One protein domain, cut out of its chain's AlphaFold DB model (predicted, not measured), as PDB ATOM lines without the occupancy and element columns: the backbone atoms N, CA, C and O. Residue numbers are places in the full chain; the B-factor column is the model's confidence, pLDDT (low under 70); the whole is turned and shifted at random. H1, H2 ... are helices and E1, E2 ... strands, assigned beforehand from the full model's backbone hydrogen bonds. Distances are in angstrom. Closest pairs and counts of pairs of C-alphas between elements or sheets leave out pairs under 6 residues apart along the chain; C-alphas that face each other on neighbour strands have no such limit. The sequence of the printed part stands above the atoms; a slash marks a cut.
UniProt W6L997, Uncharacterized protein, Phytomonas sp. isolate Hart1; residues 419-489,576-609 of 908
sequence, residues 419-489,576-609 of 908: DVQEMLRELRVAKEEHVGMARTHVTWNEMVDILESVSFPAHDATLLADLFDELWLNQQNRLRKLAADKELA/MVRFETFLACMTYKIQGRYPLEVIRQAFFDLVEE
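What this domain is: This is residues 419 to 489 and 576 to 609 of the 908 residues of an uncharacterized protein of Phytomonas sp. isolate Hart1 (UniProt W6L997). A tiny ribbon of two short strands, E1 and E2, has helices H1, H2, H4 and residues 461 to 476 of H3 grouped loosely about it; from this body the far part of the long helix H3, residues 477 to 489, sticks out as an arm. At the opposite end of the longest axis lies H5, joined to H4 by a short stretch and touching no helix. The printed part has 105 residues, with five named helices and two named strands in the order H1, E1, H2, H3, E2, H4, H5; the sheet has the order E1, E2 and is antiparallel, and the class is mostly helix. The whole is loose, with a radius of gyration of the C-alphas of 16.6 A, and its spans of 60 by 30 by 23 A are only just elongated.

Where its parts are: Strands E1, residues 441 to 443, and E2, residues 576 to 578, are each 7.0 A long from first to last C-alpha. H3, the longest helix, covers residues 461 to 489 and measures 42.1 A, ending at C-alpha 489, (-38.776, -7.248, -12.235). H2 covers residues 444 to 453, 14.4 A, and H4 residues 579 to 591, 18.0 A. H1, residues 420 to 435, is 21.5 A long and begins at C-alpha 420, (-8.876, 2.027, 19.606). H5, residues 596 to 609, is 19.6 A long and ends at C-alpha 609, (6.419, 5.984, 25.338).

How they stand to each other: E1 and E2 are antiparallel neighbours at 146 degrees, with N 442 and O 577 at 2.9 A and N 577 and O 442 at 2.9 A, both within hydrogen-bond range. The closest C-alphas of H3 and E2 are those of Trp 472 and Val 577, 5.7 A apart. H3, with residues 464 to 471 alone, touches H4, the closest C-alphas being those of Phe 468 and Phe 582, 7.0 A apart, at a steep tilt of 50 degrees, opposite ways. H1 touches H2, with the C-alphas of Ala 430 and Ile 450 closest at 5.3 A, at a steep tilt of 61 degrees, opposite ways. H1 and H4 are close but not clearly touching, their closest C-alphas, Leu 424 and Leu 583, being 7.1 A apart. H4 and H5 are also close but not clearly touching, with the C-alphas of Gln 591 and Ile 599 closest at 7.7 A, and are about perpendicular at 83 degrees. H1 and H3 are apart. Each O i to N i+4 pair is within hydrogen-bond range in H2, H3, H4 and H5, and 11 of 12 are in H1.

The domain as a whole: The two C-alphas farthest apart, those of Ala 489 and Glu 608, are 60.3 A apart. Residues 490 to 575 are not printed, and C-alphas 489 and 576 are 27.5 A apart across this cut. Of the links printed whole, H2 to H3 is short and the others are tight. The mean pLDDT of the printed part is 87.0; residues 593 to 609 are under 70.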
ATOM      1  N   ASP A 419      -6.466   2.708  23.491       88.81
ATOM      2  CA  ASP A 419      -6.061   2.372  22.134       88.81
ATOM      3  C   ASP A 419      -7.256   1.740  21.419       88.81
ATOM      4  O   ASP A 419      -7.749   0.660  21.753       88.81
ATOM      5  N   VAL A 420      -7.740   2.456  20.409       87.19
ATOM      6  CA  VAL A 420      -8.876   2.027  19.606       87.19
ATOM      7  C   VAL A 420      -8.523   0.738  18.851       87.19
ATOM      8  O   VAL A 420      -9.422  -0.051  18.583       87.19
ATOM      9  N   GLN A 421      -7.245   0.464  18.553       91.06
ATOM     10  CA  GLN A 421      -6.830  -0.801  17.939       91.06
ATOM     11  C   GLN A 421      -6.871  -1.969  18.935       91.06
ATOM     12  O   GLN A 421      -7.399  -3.023  18.581       91.06
ATOM     13  N   GLU A 422      -6.398  -1.789  20.172       92.81
ATOM     14  CA  GLU A 422      -6.580  -2.730  21.286       92.81
ATOM     15  C   GLU A 422      -8.058  -3.038  21.526       92.81
ATOM     16  O   GLU A 422      -8.459  -4.194  21.407       92.81
ATOM     17  N   MET A 423      -8.896  -2.021  21.727       93.81
ATOM     18  CA  MET A 423     -10.338  -2.195  21.935       93.81
ATOM     19  C   MET A 423     -11.016  -2.928  20.759       93.81
ATOM     20  O   MET A 423     -11.840  -3.820  20.958       93.81
ATOM     21  N   LEU A 424     -10.651  -2.612  19.509       94.75
ATOM     22  CA  LEU A 424     -11.154  -3.309  18.313       94.75
ATOM     23  C   LEU A 424     -10.593  -4.730  18.139       94.75
ATOM     24  O   LEU A 424     -11.173  -5.529  17.396       94.75
ATOM     25  N   ARG A 425      -9.463  -5.053  18.769       96.00
ATOM     26  CA  ARG A 425      -8.916  -6.412  18.863       96.00
ATOM     27  C   ARG A 425      -9.666  -7.200  19.932       96.00
ATOM     28  O   ARG A 425     -10.146  -8.288  19.629       96.00
ATOM     29  N   GLU A 426      -9.835  -6.641  21.128       96.75
ATOM     30  CA  GLU A 426     -10.587  -7.256  22.227       96.75
ATOM     31  C   GLU A 426     -12.022  -7.587  21.812       96.75
ATOM     32  O   GLU A 426     -12.448  -8.727  21.965       96.75
ATOM     33  N   LEU A 427     -12.731  -6.657  21.160       96.69
ATOM     34  CA  LEU A 427     -14.090  -6.900  20.659       96.69
ATOM     35  C   LEU A 427     -14.163  -8.060  19.652       96.69
ATOM     36  O   LEU A 427     -15.162  -8.776  19.620       96.69
ATOM     37  N   ARG A 428     -13.117  -8.294  18.844       97.44
ATOM     38  CA  ARG A 428     -13.064  -9.452  17.930       97.44
ATOM     39  C   ARG A 428     -12.797 -10.765  18.660       97.44
ATOM     40  O   ARG A 428     -13.406 -11.764  18.289       97.44
ATOM     41  N   VAL A 429     -11.947 -10.755  19.688       97.69
ATOM     42  CA  VAL A 429     -11.687 -11.927  20.543       97.69
ATOM     43  C   VAL A 429     -12.942 -12.291  21.342       97.69
ATOM     44  O   VAL A 429     -13.394 -13.429  21.274       97.69
ATOM     45  N   ALA A 430     -13.587 -11.315  21.981       97.88
ATOM     46  CA  ALA A 430     -14.872 -11.487  22.660       97.88
ATOM     47  C   ALA A 430     -15.961 -12.026  21.715       97.88
ATOM     48  O   ALA A 430     -16.701 -12.946  22.055       97.88
ATOM     49  N   LYS A 431     -16.029 -11.520  20.476       97.88
ATOM     50  CA  LYS A 431     -16.944 -12.045  19.452       97.88
ATOM     51  C   LYS A 431     -16.617 -13.486  19.039       97.88
ATOM     52  O   LYS A 431     -17.530 -14.234  18.687       97.88
ATOM     53  N   GLU A 432     -15.349 -13.889  19.037       97.81
ATOM     54  CA  GLU A 432     -14.964 -15.287  18.822       97.81
ATOM     55  C   GLU A 432     -15.389 -16.171  20.003       97.81
ATOM     56  O   GLU A 432     -15.982 -17.221  19.766       97.81
ATOM     57  N   GLU A 433     -15.178 -15.725  21.242       97.75
ATOM     58  CA  GLU A 433     -15.548 -16.459  22.459       97.75
ATOM     59  C   GLU A 433     -17.069 -16.641  22.600       97.75
ATOM     60  O   GLU A 433     -17.550 -17.763  22.762       97.75
ATOM     61  N   HIS A 434     -17.843 -15.560  22.472       97.38
ATOM     62  CA  HIS A 434     -19.293 -15.581  22.692       97.38
ATOM     63  C   HIS A 434     -20.102 -16.091  21.490       97.38
ATOM     64  O   HIS A 434     -21.168 -16.681  21.670       97.38
ATOM     65  N   VAL A 435     -19.631 -15.859  20.258       97.56
ATOM     66  CA  VAL A 435     -20.440 -16.050  19.033       97.56
ATOM     67  C   VAL A 435     -19.767 -16.974  18.003       97.56
ATOM     68  O   VAL A 435     -20.404 -17.427  17.045       97.56
ATOM     69  N   GLY A 436     -18.491 -17.314  18.205       97.25
ATOM     70  CA  GLY A 436     -17.705 -18.174  17.325       97.25
ATOM     71  C   GLY A 436     -17.226 -17.478  16.049       97.25
ATOM     72  O   GLY A 436     -17.881 -16.590  15.495       97.25
ATOM     73  N   MET A 437     -16.084 -17.914  15.513       94.06
ATOM     74  CA  MET A 437     -15.508 -17.374  14.268       94.06
ATOM     75  C   MET A 437     -16.492 -17.362  13.086       94.06
ATOM     76  O   MET A 437     -16.628 -16.342  12.412       94.06
ATOM     77  N   ALA A 438     -17.230 -18.455  12.869       95.25
ATOM     78  CA  ALA A 438     -18.043 -18.664  11.665       95.25
ATOM     79  C   ALA A 438     -19.244 -17.705  11.496       95.25
ATOM     80  O   ALA A 438     -19.708 -17.495  10.373       95.25
ATOM     81  N   ARG A 439     -19.774 -17.116  12.578       96.94
ATOM     82  CA  ARG A 439     -20.904 -16.174  12.496       96.94
ATOM     83  C   ARG A 439     -20.414 -14.786  12.075       96.94
ATOM     84  O   ARG A 439     -19.561 -14.195  12.727       96.94
ATOM     85  N   THR A 440     -20.969 -14.246  10.989       96.88
ATOM     86  CA  THR A 440     -20.646 -12.895  10.471       96.88
ATOM     87  C   THR A 440     -21.614 -11.806  10.940       96.88
ATOM     88  O   THR A 440     -21.365 -10.617  10.728       96.88
ATOM     89  N   HIS A 441     -22.724 -12.215  11.552       97.25
ATOM     90  CA  HIS A 441     -23.756 -11.358  12.117       97.25
ATOM     91  C   HIS A 441     -23.877 -11.644  13.614       97.25
ATOM     92  O   HIS A 441     -23.647 -12.777  14.033       97.25
ATOM     93  N   VAL A 442     -24.260 -10.624  14.378       97.75
ATOM     94  CA  VAL A 442     -24.560 -10.708  15.811       97.75
ATOM     95  C   VAL A 442     -25.936 -10.106  16.081       97.75
ATOM     96  O   VAL A 442     -26.332  -9.119  15.451       97.75
ATOM     97  N   THR A 443     -26.677 -10.714  17.000       97.88
ATOM     98  CA  THR A 443     -27.896 -10.158  17.595       97.88
ATOM     99  C   THR A 443     -27.565  -9.084  18.631       97.88
ATOM    100  O   THR A 443     -26.412  -8.934  19.033       97.88
ATOM    101  N   TRP A 444     -28.571  -8.332  19.090       96.75
ATOM    102  CA  TRP A 444     -28.361  -7.363  20.175       96.75
ATOM    103  C   TRP A 444     -27.894  -8.038  21.474       96.75
ATOM    104  O   TRP A 444     -27.003  -7.523  22.136       96.75
ATOM    105  N   ASN A 445     -28.433  -9.215  21.806       97.25
ATOM    106  CA  ASN A 445     -28.037  -9.950  23.010       97.25
ATOM    107  C   ASN A 445     -26.573 -10.409  22.918       97.25
ATOM    108  O   ASN A 445     -25.788 -10.094  23.802       97.25
ATOM    109  N   GLU A 446     -26.187 -11.037  21.800       97.69
ATOM    110  CA  GLU A 446     -24.789 -11.417  21.537       97.69
ATOM    111  C   GLU A 446     -23.850 -10.193  21.556       97.69
ATOM    112  O   GLU A 446     -22.706 -10.303  21.985       97.69
ATOM    113  N   MET A 447     -24.319  -9.014  21.122       97.19
ATOM    114  CA  MET A 447     -23.560  -7.764  21.233       97.19
ATOM    115  C   MET A 447     -23.399  -7.304  22.690       97.19
ATOM    116  O   MET A 447     -22.321  -6.847  23.051       97.19
ATOM    117  N   VAL A 448     -24.430  -7.424  23.532       95.88
ATOM    118  CA  VAL A 448     -24.320  -7.115  24.969       95.88
ATOM    119  C   VAL A 448     -23.329  -8.061  25.647       95.88
ATOM    120  O   VAL A 448     -22.454  -7.580  26.358       95.88
ATOM    121  N   ASP A 449     -23.374  -9.363  25.356       96.81
ATOM    122  CA  ASP A 449     -22.416 -10.341  25.892       96.81
ATOM    123  C   ASP A 449     -20.955  -9.990  25.505       96.81
ATOM    124  O   ASP A 449     -20.045 -10.012  26.340       96.81
ATOM    125  N   ILE A 450     -20.727  -9.583  24.249       97.19
ATOM    126  CA  ILE A 450     -19.431  -9.072  23.757       97.19
ATOM    127  C   ILE A 450     -19.001  -7.786  24.491       97.19
ATOM    128  O   ILE A 450     -17.823  -7.597  24.788       97.19
ATOM    129  N   LEU A 451     -19.940  -6.882  24.776       95.38
ATOM    130  CA  LEU A 451     -19.665  -5.598  25.433       95.38
ATOM    131  C   LEU A 451     -19.538  -5.690  26.962       95.38
ATOM    132  O   LEU A 451     -19.026  -4.751  27.565       95.38
ATOM    133  N   GLU A 452     -19.985  -6.786  27.582       95.12
ATOM    134  CA  GLU A 452     -19.735  -7.095  28.999       95.12
ATOM    135  C   GLU A 452     -18.412  -7.850  29.226       95.12
ATOM    136  O   GLU A 452     -17.864  -7.791  30.330       95.12
ATOM    137  N   SER A 453     -17.890  -8.559  28.215       96.25
ATOM    138  CA  SER A 453     -16.593  -9.258  28.283       96.25
ATOM    139  C   SER A 453     -15.404  -8.338  27.996       96.25
ATOM    140  O   SER A 453     -14.392  -8.406  28.696       96.25
ATOM    141  N   VAL A 454     -15.530  -7.428  27.026       94.62
ATOM    142  CA  VAL A 454     -14.619  -6.279  26.890       94.62
ATOM    143  C   VAL A 454     -14.901  -5.286  28.020       94.62
ATOM    144  O   VAL A 454     -16.053  -5.067  28.381       94.62
ATOM    145  N   SER A 455     -13.873  -4.633  28.572       89.12
ATOM    146  CA  SER A 455     -14.034  -3.643  29.659       89.12
ATOM    147  C   SER A 455     -14.561  -2.289  29.149       89.12
ATOM    148  O   SER A 455     -13.969  -1.235  29.382       89.12
ATOM    149  N   PHE A 456     -15.664  -2.316  28.397       88.25
ATOM    150  CA  PHE A 456     -16.135  -1.195  27.593       88.25
ATOM    151  C   PHE A 456     -16.723  -0.051  28.451       88.25
ATOM    152  O   PHE A 456     -17.479  -0.308  29.397       88.25
ATOM    153  N   PRO A 457     -16.447   1.235  28.143       86.62
ATOM    154  CA  PRO A 457     -16.951   2.350  28.941       86.62
ATOM    155  C   PRO A 457     -18.485   2.454  28.927       86.62
ATOM    156  O   PRO A 457     -19.106   2.821  27.929       86.62
ATOM    157  N   ALA A 458     -19.112   2.215  30.083       81.12
ATOM    158  CA  ALA A 458     -20.572   2.162  30.233       81.12
ATOM    159  C   ALA A 458     -21.332   3.441  29.808       81.12
ATOM    160  O   ALA A 458     -22.545   3.394  29.607       81.12
ATOM    161  N   HIS A 459     -20.652   4.585  29.650       84.69
ATOM    162  CA  HIS A 459     -21.269   5.807  29.128       84.69
ATOM    163  C   HIS A 459     -21.579   5.723  27.621       84.69
ATOM    164  O   HIS A 459     -22.628   6.206  27.189       84.69
ATOM    165  N   ASP A 460     -20.731   5.053  26.835       87.06
ATOM    166  CA  ASP A 460     -20.936   4.878  25.394       87.06
ATOM    167  C   ASP A 460     -21.833   3.679  25.046       87.06
ATOM    168  O   ASP A 460     -22.279   3.573  23.907       87.06
ATOM    169  N   ALA A 461     -22.221   2.833  26.008       87.75
ATOM    170  CA  ALA A 461     -23.187   1.748  25.779       87.75
ATOM    171  C   ALA A 461     -24.513   2.245  25.151       87.75
ATOM    172  O   ALA A 461     -25.119   1.560  24.328       87.75
ATOM    173  N   THR A 462     -24.929   3.476  25.471       90.31
ATOM    174  CA  THR A 462     -26.084   4.141  24.836       90.31
ATOM    175  C   THR A 462     -25.842   4.482  23.360       90.31
ATOM    176  O   THR A 462     -26.708   4.231  22.525       90.31
ATOM    177  N   LEU A 463     -24.646   4.970  23.014       91.88
ATOM    178  CA  LEU A 463     -24.224   5.239  21.634       91.88
ATOM    179  C   LEU A 463     -24.149   3.949  20.803       91.88
ATOM    180  O   LEU A 463     -24.448   3.968  19.608       91.88
ATOM    181  N   LEU A 464     -23.749   2.841  21.434       93.25
ATOM    182  CA  LEU A 464     -23.693   1.524  20.806       93.25
ATOM    183  C   LEU A 464     -25.086   0.947  20.531       93.25
ATOM    184  O   LEU A 464     -25.293   0.396  19.453       93.25
ATOM    185  N   ALA A 465     -26.046   1.133  21.443       94.62
ATOM    186  CA  ALA A 465     -27.447   0.781  21.206       94.62
ATOM    187  C   ALA A 465     -28.040   1.586  20.033       94.62
ATOM    188  O   ALA A 465     -28.519   0.994  19.066       94.62
ATOM    189  N   ASP A 466     -27.900   2.919  20.057       95.88
ATOM    190  CA  ASP A 466     -28.342   3.801  18.966       95.88
ATOM    191  C   ASP A 466     -27.700   3.417  17.614       95.88
ATOM    192  O   ASP A 466     -28.345   3.465  16.567       95.88
ATOM    193  N   LEU A 467     -26.418   3.022  17.614       96.12
ATOM    194  CA  LEU A 467     -25.715   2.543  16.420       96.12
ATOM    195  C   LEU A 467     -26.222   1.177  15.934       96.12
ATOM    196  O   LEU A 467     -26.324   0.969  14.723       96.12
ATOM    197  N   PHE A 468     -26.511   0.245  16.840       97.38
ATOM    198  CA  PHE A 468     -27.009  -1.078  16.473       97.38
ATOM    199  C   PHE A 468     -28.396  -0.979  15.826       97.38
ATOM    200  O   PHE A 468     -28.604  -1.540  14.748       97.38
ATOM    201  N   ASP A 469     -29.303  -0.193  16.414       96.69
ATOM    202  CA  ASP A 469     -30.631   0.078  15.848       96.69
ATOM    203  C   ASP A 469     -30.545   0.805  14.495       96.69
ATOM    204  O   ASP A 469     -31.253   0.443  13.550       96.69
ATOM    205  N   GLU A 470     -29.642   1.782  14.349       96.38
ATOM    206  CA  GLU A 470     -29.394   2.470  13.074       96.38
ATOM    207  C   GLU A 470     -28.917   1.498  11.980       96.38
ATOM    208  O   GLU A 470     -29.426   1.520  10.853       96.38
ATOM    209  N   LEU A 471     -27.961   0.619  12.291       95.75
ATOM    210  CA  LEU A 471     -27.442  -0.365  11.340       95.75
ATOM    211  C   LEU A 471     -28.472  -1.449  11.004       95.75
ATOM    212  O   LEU A 471     -28.609  -1.806   9.832       95.75
ATOM    213  N   TRP A 472     -29.243  -1.922  11.984       96.62
ATOM    214  CA  TRP A 472     -30.340  -2.864  11.767       96.62
ATOM    215  C   TRP A 472     -31.433  -2.265  10.873       96.62
ATOM    216  O   TRP A 472     -31.848  -2.890   9.891       96.62
ATOM    217  N   LEU A 473     -31.857  -1.028  11.143       95.56
ATOM    218  CA  LEU A 473     -32.847  -0.324  10.329       95.56
ATOM    219  C   LEU A 473     -32.339  -0.099   8.897       95.56
ATOM    220  O   LEU A 473     -33.087  -0.299   7.937       95.56
ATOM    221  N   ASN A 474     -31.060   0.247   8.727       94.00
ATOM    222  CA  ASN A 474     -30.427   0.368   7.414       94.00
ATOM    223  C   ASN A 474     -30.332  -0.979   6.674       94.00
ATOM    224  O   ASN A 474     -30.606  -1.035   5.471       94.00
ATOM    225  N   GLN A 475     -30.030  -2.077   7.375       93.75
ATOM    226  CA  GLN A 475     -30.046  -3.430   6.814       93.75
ATOM    227  C   GLN A 475     -31.465  -3.832   6.374       93.75
ATOM    228  O   GLN A 475     -31.643  -4.288   5.241       93.75
ATOM    229  N   GLN A 476     -32.497  -3.560   7.180       94.38
ATOM    230  CA  GLN A 476     -33.893  -3.752   6.769       94.38
ATOM    231  C   GLN A 476     -34.298  -2.877   5.575       94.38
ATOM    232  O   GLN A 476     -35.005  -3.354   4.689       94.38
ATOM    233  N   ASN A 477     -33.878  -1.610   5.529       94.62
ATOM    234  CA  ASN A 477     -34.180  -0.709   4.414       94.62
ATOM    235  C   ASN A 477     -33.573  -1.233   3.101       94.62
ATOM    236  O   ASN A 477     -34.258  -1.247   2.077       94.62
ATOM    237  N   ARG A 478     -32.329  -1.739   3.136       91.50
ATOM    238  CA  ARG A 478     -31.684  -2.399   1.985       91.50
ATOM    239  C   ARG A 478     -32.438  -3.666   1.560       91.50
ATOM    240  O   ARG A 478     -32.708  -3.828   0.372       91.50
ATOM    241  N   LEU A 479     -32.848  -4.520   2.503       92.62
ATOM    242  CA  LEU A 479     -33.633  -5.730   2.207       92.62
ATOM    243  C   LEU A 479     -35.016  -5.410   1.612       92.62
ATOM    244  O   LEU A 479     -35.404  -6.024   0.621       92.62
ATOM    245  N   ARG A 480     -35.734  -4.415   2.155       94.06
ATOM    246  CA  ARG A 480     -37.029  -3.963   1.613       94.06
ATOM    247  C   ARG A 480     -36.898  -3.377   0.206       94.06
ATOM    248  O   ARG A 480     -37.750  -3.662  -0.631       94.06
ATOM    249  N   LYS A 481     -35.821  -2.637  -0.090       94.75
ATOM    250  CA  LYS A 481     -35.540  -2.169  -1.457       94.75
ATOM    251  C   LYS A 481     -35.308  -3.346  -2.416       94.75
ATOM    252  O   LYS A 481     -35.993  -3.444  -3.425       94.75
ATOM    253  N   LEU A 482     -34.432  -4.288  -2.055       94.38
ATOM    254  CA  LEU A 482     -34.142  -5.476  -2.872       94.38
ATOM    255  C   LEU A 482     -35.362  -6.393  -3.088       94.38
ATOM    256  O   LEU A 482     -35.399  -7.129  -4.072       94.38
ATOM    257  N   ALA A 483     -36.348  -6.370  -2.187       94.69
ATOM    258  CA  ALA A 483     -37.629  -7.046  -2.386       94.69
ATOM    259  C   ALA A 483     -38.504  -6.317  -3.424       94.69
ATOM    260  O   ALA A 483     -38.964  -6.949  -4.372       94.69
ATOM    261  N   ALA A 484     -38.661  -4.994  -3.299       94.94
ATOM    262  CA  ALA A 484     -39.429  -4.181  -4.246       94.94
ATOM    263  C   ALA A 484     -38.831  -4.206  -5.668       94.94
ATOM    264  O   ALA A 484     -39.563  -4.359  -6.645       94.94
ATOM    265  N   ASP A 485     -37.501  -4.139  -5.790       94.19
ATOM    266  CA  ASP A 485     -36.795  -4.227  -7.075       94.19
ATOM    267  C   ASP A 485     -37.057  -5.588  -7.771       94.19
ATOM    268  O   ASP A 485     -37.221  -5.654  -8.992       94.19
ATOM    269  N   LYS A 486     -37.173  -6.684  -6.999       93.88
ATOM    270  CA  LYS A 486     -37.539  -8.022  -7.507       93.88
ATOM    271  C   LYS A 486     -39.015  -8.141  -7.885       93.88
ATOM    272  O   LYS A 486     -39.325  -8.795  -8.878       93.88
ATOM    273  N   GLU A 487     -39.918  -7.531  -7.122       95.31
ATOM    274  CA  GLU A 487     -41.355  -7.518  -7.424       95.31
ATOM    275  C   GLU A 487     -41.637  -6.755  -8.731       95.31
ATOM    276  O   GLU A 487     -42.341  -7.258  -9.609       95.31
ATOM    277  N   LEU A 488     -40.980  -5.605  -8.923       90.62
ATOM    278  CA  LEU A 488     -40.999  -4.855 -10.181       90.62
ATOM    279  C   LEU A 488     -40.490  -5.707 -11.355       90.62
ATOM    280  O   LEU A 488     -41.182  -5.819 -12.370       90.62
ATOM    281  N   ALA A 489     -39.337  -6.369 -11.204       86.69
ATOM    282  CA  ALA A 489     -38.776  -7.248 -12.235       86.69
ATOM    283  C   ALA A 489     -39.704  -8.430 -12.590       86.69
ATOM    284  O   ALA A 489     -39.866  -8.749 -13.768       86.69
ATOM    285  N   MET A 576     -30.378  -8.490  13.743       97.12
ATOM    286  CA  MET A 576     -29.036  -9.012  13.473       97.12
ATOM    287  C   MET A 576     -28.250  -8.056  12.575       97.12
ATOM    288  O   MET A 576     -28.687  -7.743  11.466       97.12
ATOM    289  N   VAL A 577     -27.061  -7.649  13.017       97.19
ATOM    290  CA  VAL A 577     -26.175  -6.709  12.308       97.19
ATOM    291  C   VAL A 577     -24.854  -7.397  11.964       97.19
ATOM    292  O   VAL A 577     -24.354  -8.216  12.734       97.19
ATOM    293  N   ARG A 578     -24.258  -7.083  10.803       97.31
ATOM    294  CA  ARG A 578     -22.912  -7.572  10.444       97.31
ATOM    295  C   ARG A 578     -21.855  -6.992  11.386       97.31
ATOM    296  O   ARG A 578     -21.696  -5.776  11.450       97.31
ATOM    297  N   PHE A 579     -21.098  -7.858  12.058       97.75
ATOM    298  CA  PHE A 579     -20.211  -7.451  13.153       97.75
ATOM    299  C   PHE A 579     -19.118  -6.458  12.723       97.75
ATOM    300  O   PHE A 579     -19.010  -5.382  13.298       97.75
ATOM    301  N   GLU A 580     -18.380  -6.740  11.644       96.88
ATOM    302  CA  GLU A 580     -17.352  -5.811  11.136       96.88
ATOM    303  C   GLU A 580     -17.941  -4.473  10.644       96.88
ATOM    304  O   GLU A 580     -17.277  -3.442  10.710       96.88
ATOM    305  N   THR A 581     -19.204  -4.449  10.195       95.94
ATOM    306  CA  THR A 581     -19.899  -3.195   9.850       95.94
ATOM    307  C   THR A 581     -20.222  -2.384  11.105       95.94
ATOM    308  O   THR A 581     -20.035  -1.169  11.106       95.94
ATOM    309  N   PHE A 582     -20.636  -3.047  12.190       96.88
ATOM    310  CA  PHE A 582     -20.774  -2.402  13.493       96.88
ATOM    311  C   PHE A 582     -19.429  -1.867  13.996       96.88
ATOM    312  O   PHE A 582     -19.358  -0.684  14.313       96.88
ATOM    313  N   LEU A 583     -18.354  -2.666  13.980       96.19
ATOM    314  CA  LEU A 583     -17.023  -2.213  14.399       96.19
ATOM    315  C   LEU A 583     -16.533  -1.003  13.591       96.19
ATOM    316  O   LEU A 583     -16.043  -0.042  14.181       96.19
ATOM    317  N   ALA A 584     -16.699  -0.997  12.265       94.00
ATOM    318  CA  ALA A 584     -16.299   0.133  11.424       94.00
ATOM    319  C   ALA A 584     -17.075   1.420  11.768       94.00
ATOM    320  O   ALA A 584     -16.476   2.476  11.986       94.00
ATOM    321  N   CYS A 585     -18.404   1.343  11.884       93.62
ATOM    322  CA  CYS A 585     -19.228   2.502  12.233       93.62
ATOM    323  C   CYS A 585     -19.059   2.941  13.698       93.62
ATOM    324  O   CYS A 585     -19.167   4.129  13.994       93.62
ATOM    325  N   MET A 586     -18.750   2.011  14.605       94.31
ATOM    326  CA  MET A 586     -18.393   2.294  15.995       94.31
ATOM    327  C   MET A 586     -17.068   3.053  16.059       94.31
ATOM    328  O   MET A 586     -17.012   4.109  16.681       94.31
ATOM    329  N   THR A 587     -16.039   2.570  15.356       91.06
ATOM    330  CA  THR A 587     -14.733   3.240  15.227       91.06
ATOM    331  C   THR A 587     -14.929   4.689  14.795       91.06
ATOM    332  O   THR A 587     -14.442   5.597  15.459       91.06
ATOM    333  N   TYR A 588     -15.735   4.915  13.753       87.50
ATOM    334  CA  TYR A 588     -16.070   6.251  13.262       87.50
ATOM    335  C   TYR A 588     -16.832   7.109  14.291       87.50
ATOM    336  O   TYR A 588     -16.474   8.268  14.502       87.50
ATOM    337  N   LYS A 589     -17.856   6.568  14.971       87.75
ATOM    338  CA  LYS A 589     -18.629   7.310  15.989       87.75
ATOM    339  C   LYS A 589     -17.821   7.636  17.254       87.75
ATOM    340  O   LYS A 589     -18.087   8.666  17.869       87.75
ATOM    341  N   ILE A 590     -16.858   6.794  17.630       84.56
ATOM    342  CA  ILE A 590     -15.966   7.007  18.780       84.56
ATOM    343  C   ILE A 590     -14.844   7.988  18.407       84.56
ATOM    344  O   ILE A 590     -14.676   9.009  19.070       84.56
ATOM    345  N   GLN A 591     -14.134   7.763  17.294       79.75
ATOM    346  CA  GLN A 591     -13.103   8.692  16.806       79.75
ATOM    347  C   GLN A 591     -13.675  10.083  16.506       79.75
ATOM    348  O   GLN A 591     -13.034  11.076  16.815       79.75
ATOM    349  N   GLY A 592     -14.906  10.181  15.993       74.12
ATOM    350  CA  GLY A 592     -15.596  11.458  15.778       74.12
ATOM    351  C   GLY A 592     -16.040  12.193  17.054       74.12
ATOM    352  O   GLY A 592     -16.562  13.304  16.947       74.12
ATOM    353  N   ARG A 593     -15.872  11.598  18.245       64.12
ATOM    354  CA  ARG A 593     -16.122  12.238  19.553       64.12
ATOM    355  C   ARG A 593     -14.849  12.706  20.249       64.12
ATOM    356  O   ARG A 593     -14.907  13.688  20.988       64.12
ATOM    357  N   TYR A 594     -13.718  12.047  20.014       53.84
ATOM    358  CA  TYR A 594     -12.425  12.572  20.435       53.84
ATOM    359  C   TYR A 594     -12.001  13.697  19.480       53.84
ATOM    360  O   TYR A 594     -12.009  13.495  18.266       53.84
ATOM    361  N   PRO A 595     -11.623  14.889  19.981       52.41
ATOM    362  CA  PRO A 595     -10.987  15.901  19.145       52.41
ATOM    363  C   PRO A 595      -9.792  15.301  18.400       52.41
ATOM    364  O   PRO A 595      -9.080  14.454  18.951       52.41
ATOM    365  N   LEU A 596      -9.527  15.767  17.177       44.50
ATOM    366  CA  LEU A 596      -8.366  15.315  16.404       44.50
ATOM    367  C   LEU A 596      -7.066  15.558  17.190       44.50
ATOM    368  O   LEU A 596      -6.118  14.792  17.091       44.50
ATOM    369  N   GLU A 597      -7.064  16.589  18.027       45.78
ATOM    370  CA  GLU A 597      -6.022  16.967  18.972       45.78
ATOM    371  C   GLU A 597      -5.800  15.900  20.052       45.78
ATOM    372  O   GLU A 597      -4.656  15.638  20.393       45.78
ATOM    373  N   VAL A 598      -6.853  15.237  20.548       51.59
ATOM    374  CA  VAL A 598      -6.738  14.144  21.536       51.59
ATOM    375  C   VAL A 598      -6.231  12.866  20.874       51.59
ATOM    376  O   VAL A 598      -5.371  12.197  21.435       51.59
ATOM    377  N   ILE A 599      -6.684  12.558  19.653       46.56
ATOM    378  CA  ILE A 599      -6.163  11.420  18.875       46.56
ATOM    379  C   ILE A 599      -4.684  11.645  18.519       46.56
ATOM    380  O   ILE A 599      -3.874  10.724  18.603       46.56
ATOM    381  N   ARG A 600      -4.306  12.878  18.157       48.69
ATOM    382  CA  ARG A 600      -2.911  13.252  17.883       48.69
ATOM    383  C   ARG A 600      -2.059  13.271  19.147       48.69
ATOM    384  O   ARG A 600      -0.926  12.819  19.067       48.69
ATOM    385  N   GLN A 601      -2.578  13.746  20.281       51.19
ATOM    386  CA  GLN A 601      -1.860  13.698  21.554       51.19
ATOM    387  C   GLN A 601      -1.608  12.245  21.957       51.19
ATOM    388  O   GLN A 601      -0.455  11.880  22.097       51.19
ATOM    389  N   ALA A 602      -2.638  11.391  21.964       47.53
ATOM    390  CA  ALA A 602      -2.495   9.958  22.224       47.53
ATOM    391  C   ALA A 602      -1.467   9.278  21.303       47.53
ATOM    392  O   ALA A 602      -0.691   8.438  21.743       47.53
ATOM    393  N   PHE A 603      -1.426   9.658  20.022       47.84
ATOM    394  CA  PHE A 603      -0.417   9.174  19.080       47.84
ATOM    395  C   PHE A 603       0.999   9.689  19.397       47.84
ATOM    396  O   PHE A 603       1.958   8.936  19.253       47.84
ATOM    397  N   PHE A 604       1.156  10.945  19.827       56.28
ATOM    398  CA  PHE A 604       2.455  11.476  20.251       56.28
ATOM    399  C   PHE A 604       2.918  10.875  21.581       56.28
ATOM    400  O   PHE A 604       4.075  10.472  21.662       56.28
ATOM    401  N   ASP A 605       2.018  10.718  22.554       55.00
ATOM    402  CA  ASP A 605       2.263  10.031  23.825       55.00
ATOM    403  C   ASP A 605       2.753   8.596  23.556       55.00
ATOM    404  O   ASP A 605       3.777   8.181  24.092       55.00
ATOM    405  N   LEU A 606       2.105   7.873  22.631       46.84
ATOM    406  CA  LEU A 606       2.520   6.534  22.191       46.84
ATOM    407  C   LEU A 606       3.899   6.538  21.499       46.84
ATOM    408  O   LEU A 606       4.702   5.632  21.706       46.84
ATOM    409  N   VAL A 607       4.210   7.542  20.672       54.00
ATOM    410  CA  VAL A 607       5.523   7.665  20.001       54.00
ATOM    411  C   VAL A 607       6.645   8.036  20.984       54.00
ATOM    412  O   VAL A 607       7.798   7.637  20.777       54.00
ATOM    413  N   GLU A 608       6.322   8.756  22.059       65.31
ATOM    414  CA  GLU A 608       7.236   9.089  23.152       65.31
ATOM    415  C   GLU A 608       7.458   7.881  24.083       65.31
ATOM    416  O   GLU A 608       8.608   7.512  24.333       65.31
ATOM    417  N   GLU A 609       6.389   7.189  24.494       50.25
ATOM    418  CA  GLU A 609       6.419   5.984  25.338       50.25
ATOM    419  C   GLU A 609       7.140   4.806  24.659       50.25
ATOM    420  O   GLU A 609       8.008   4.171  25.263       50.25
TER     421      GLU A 609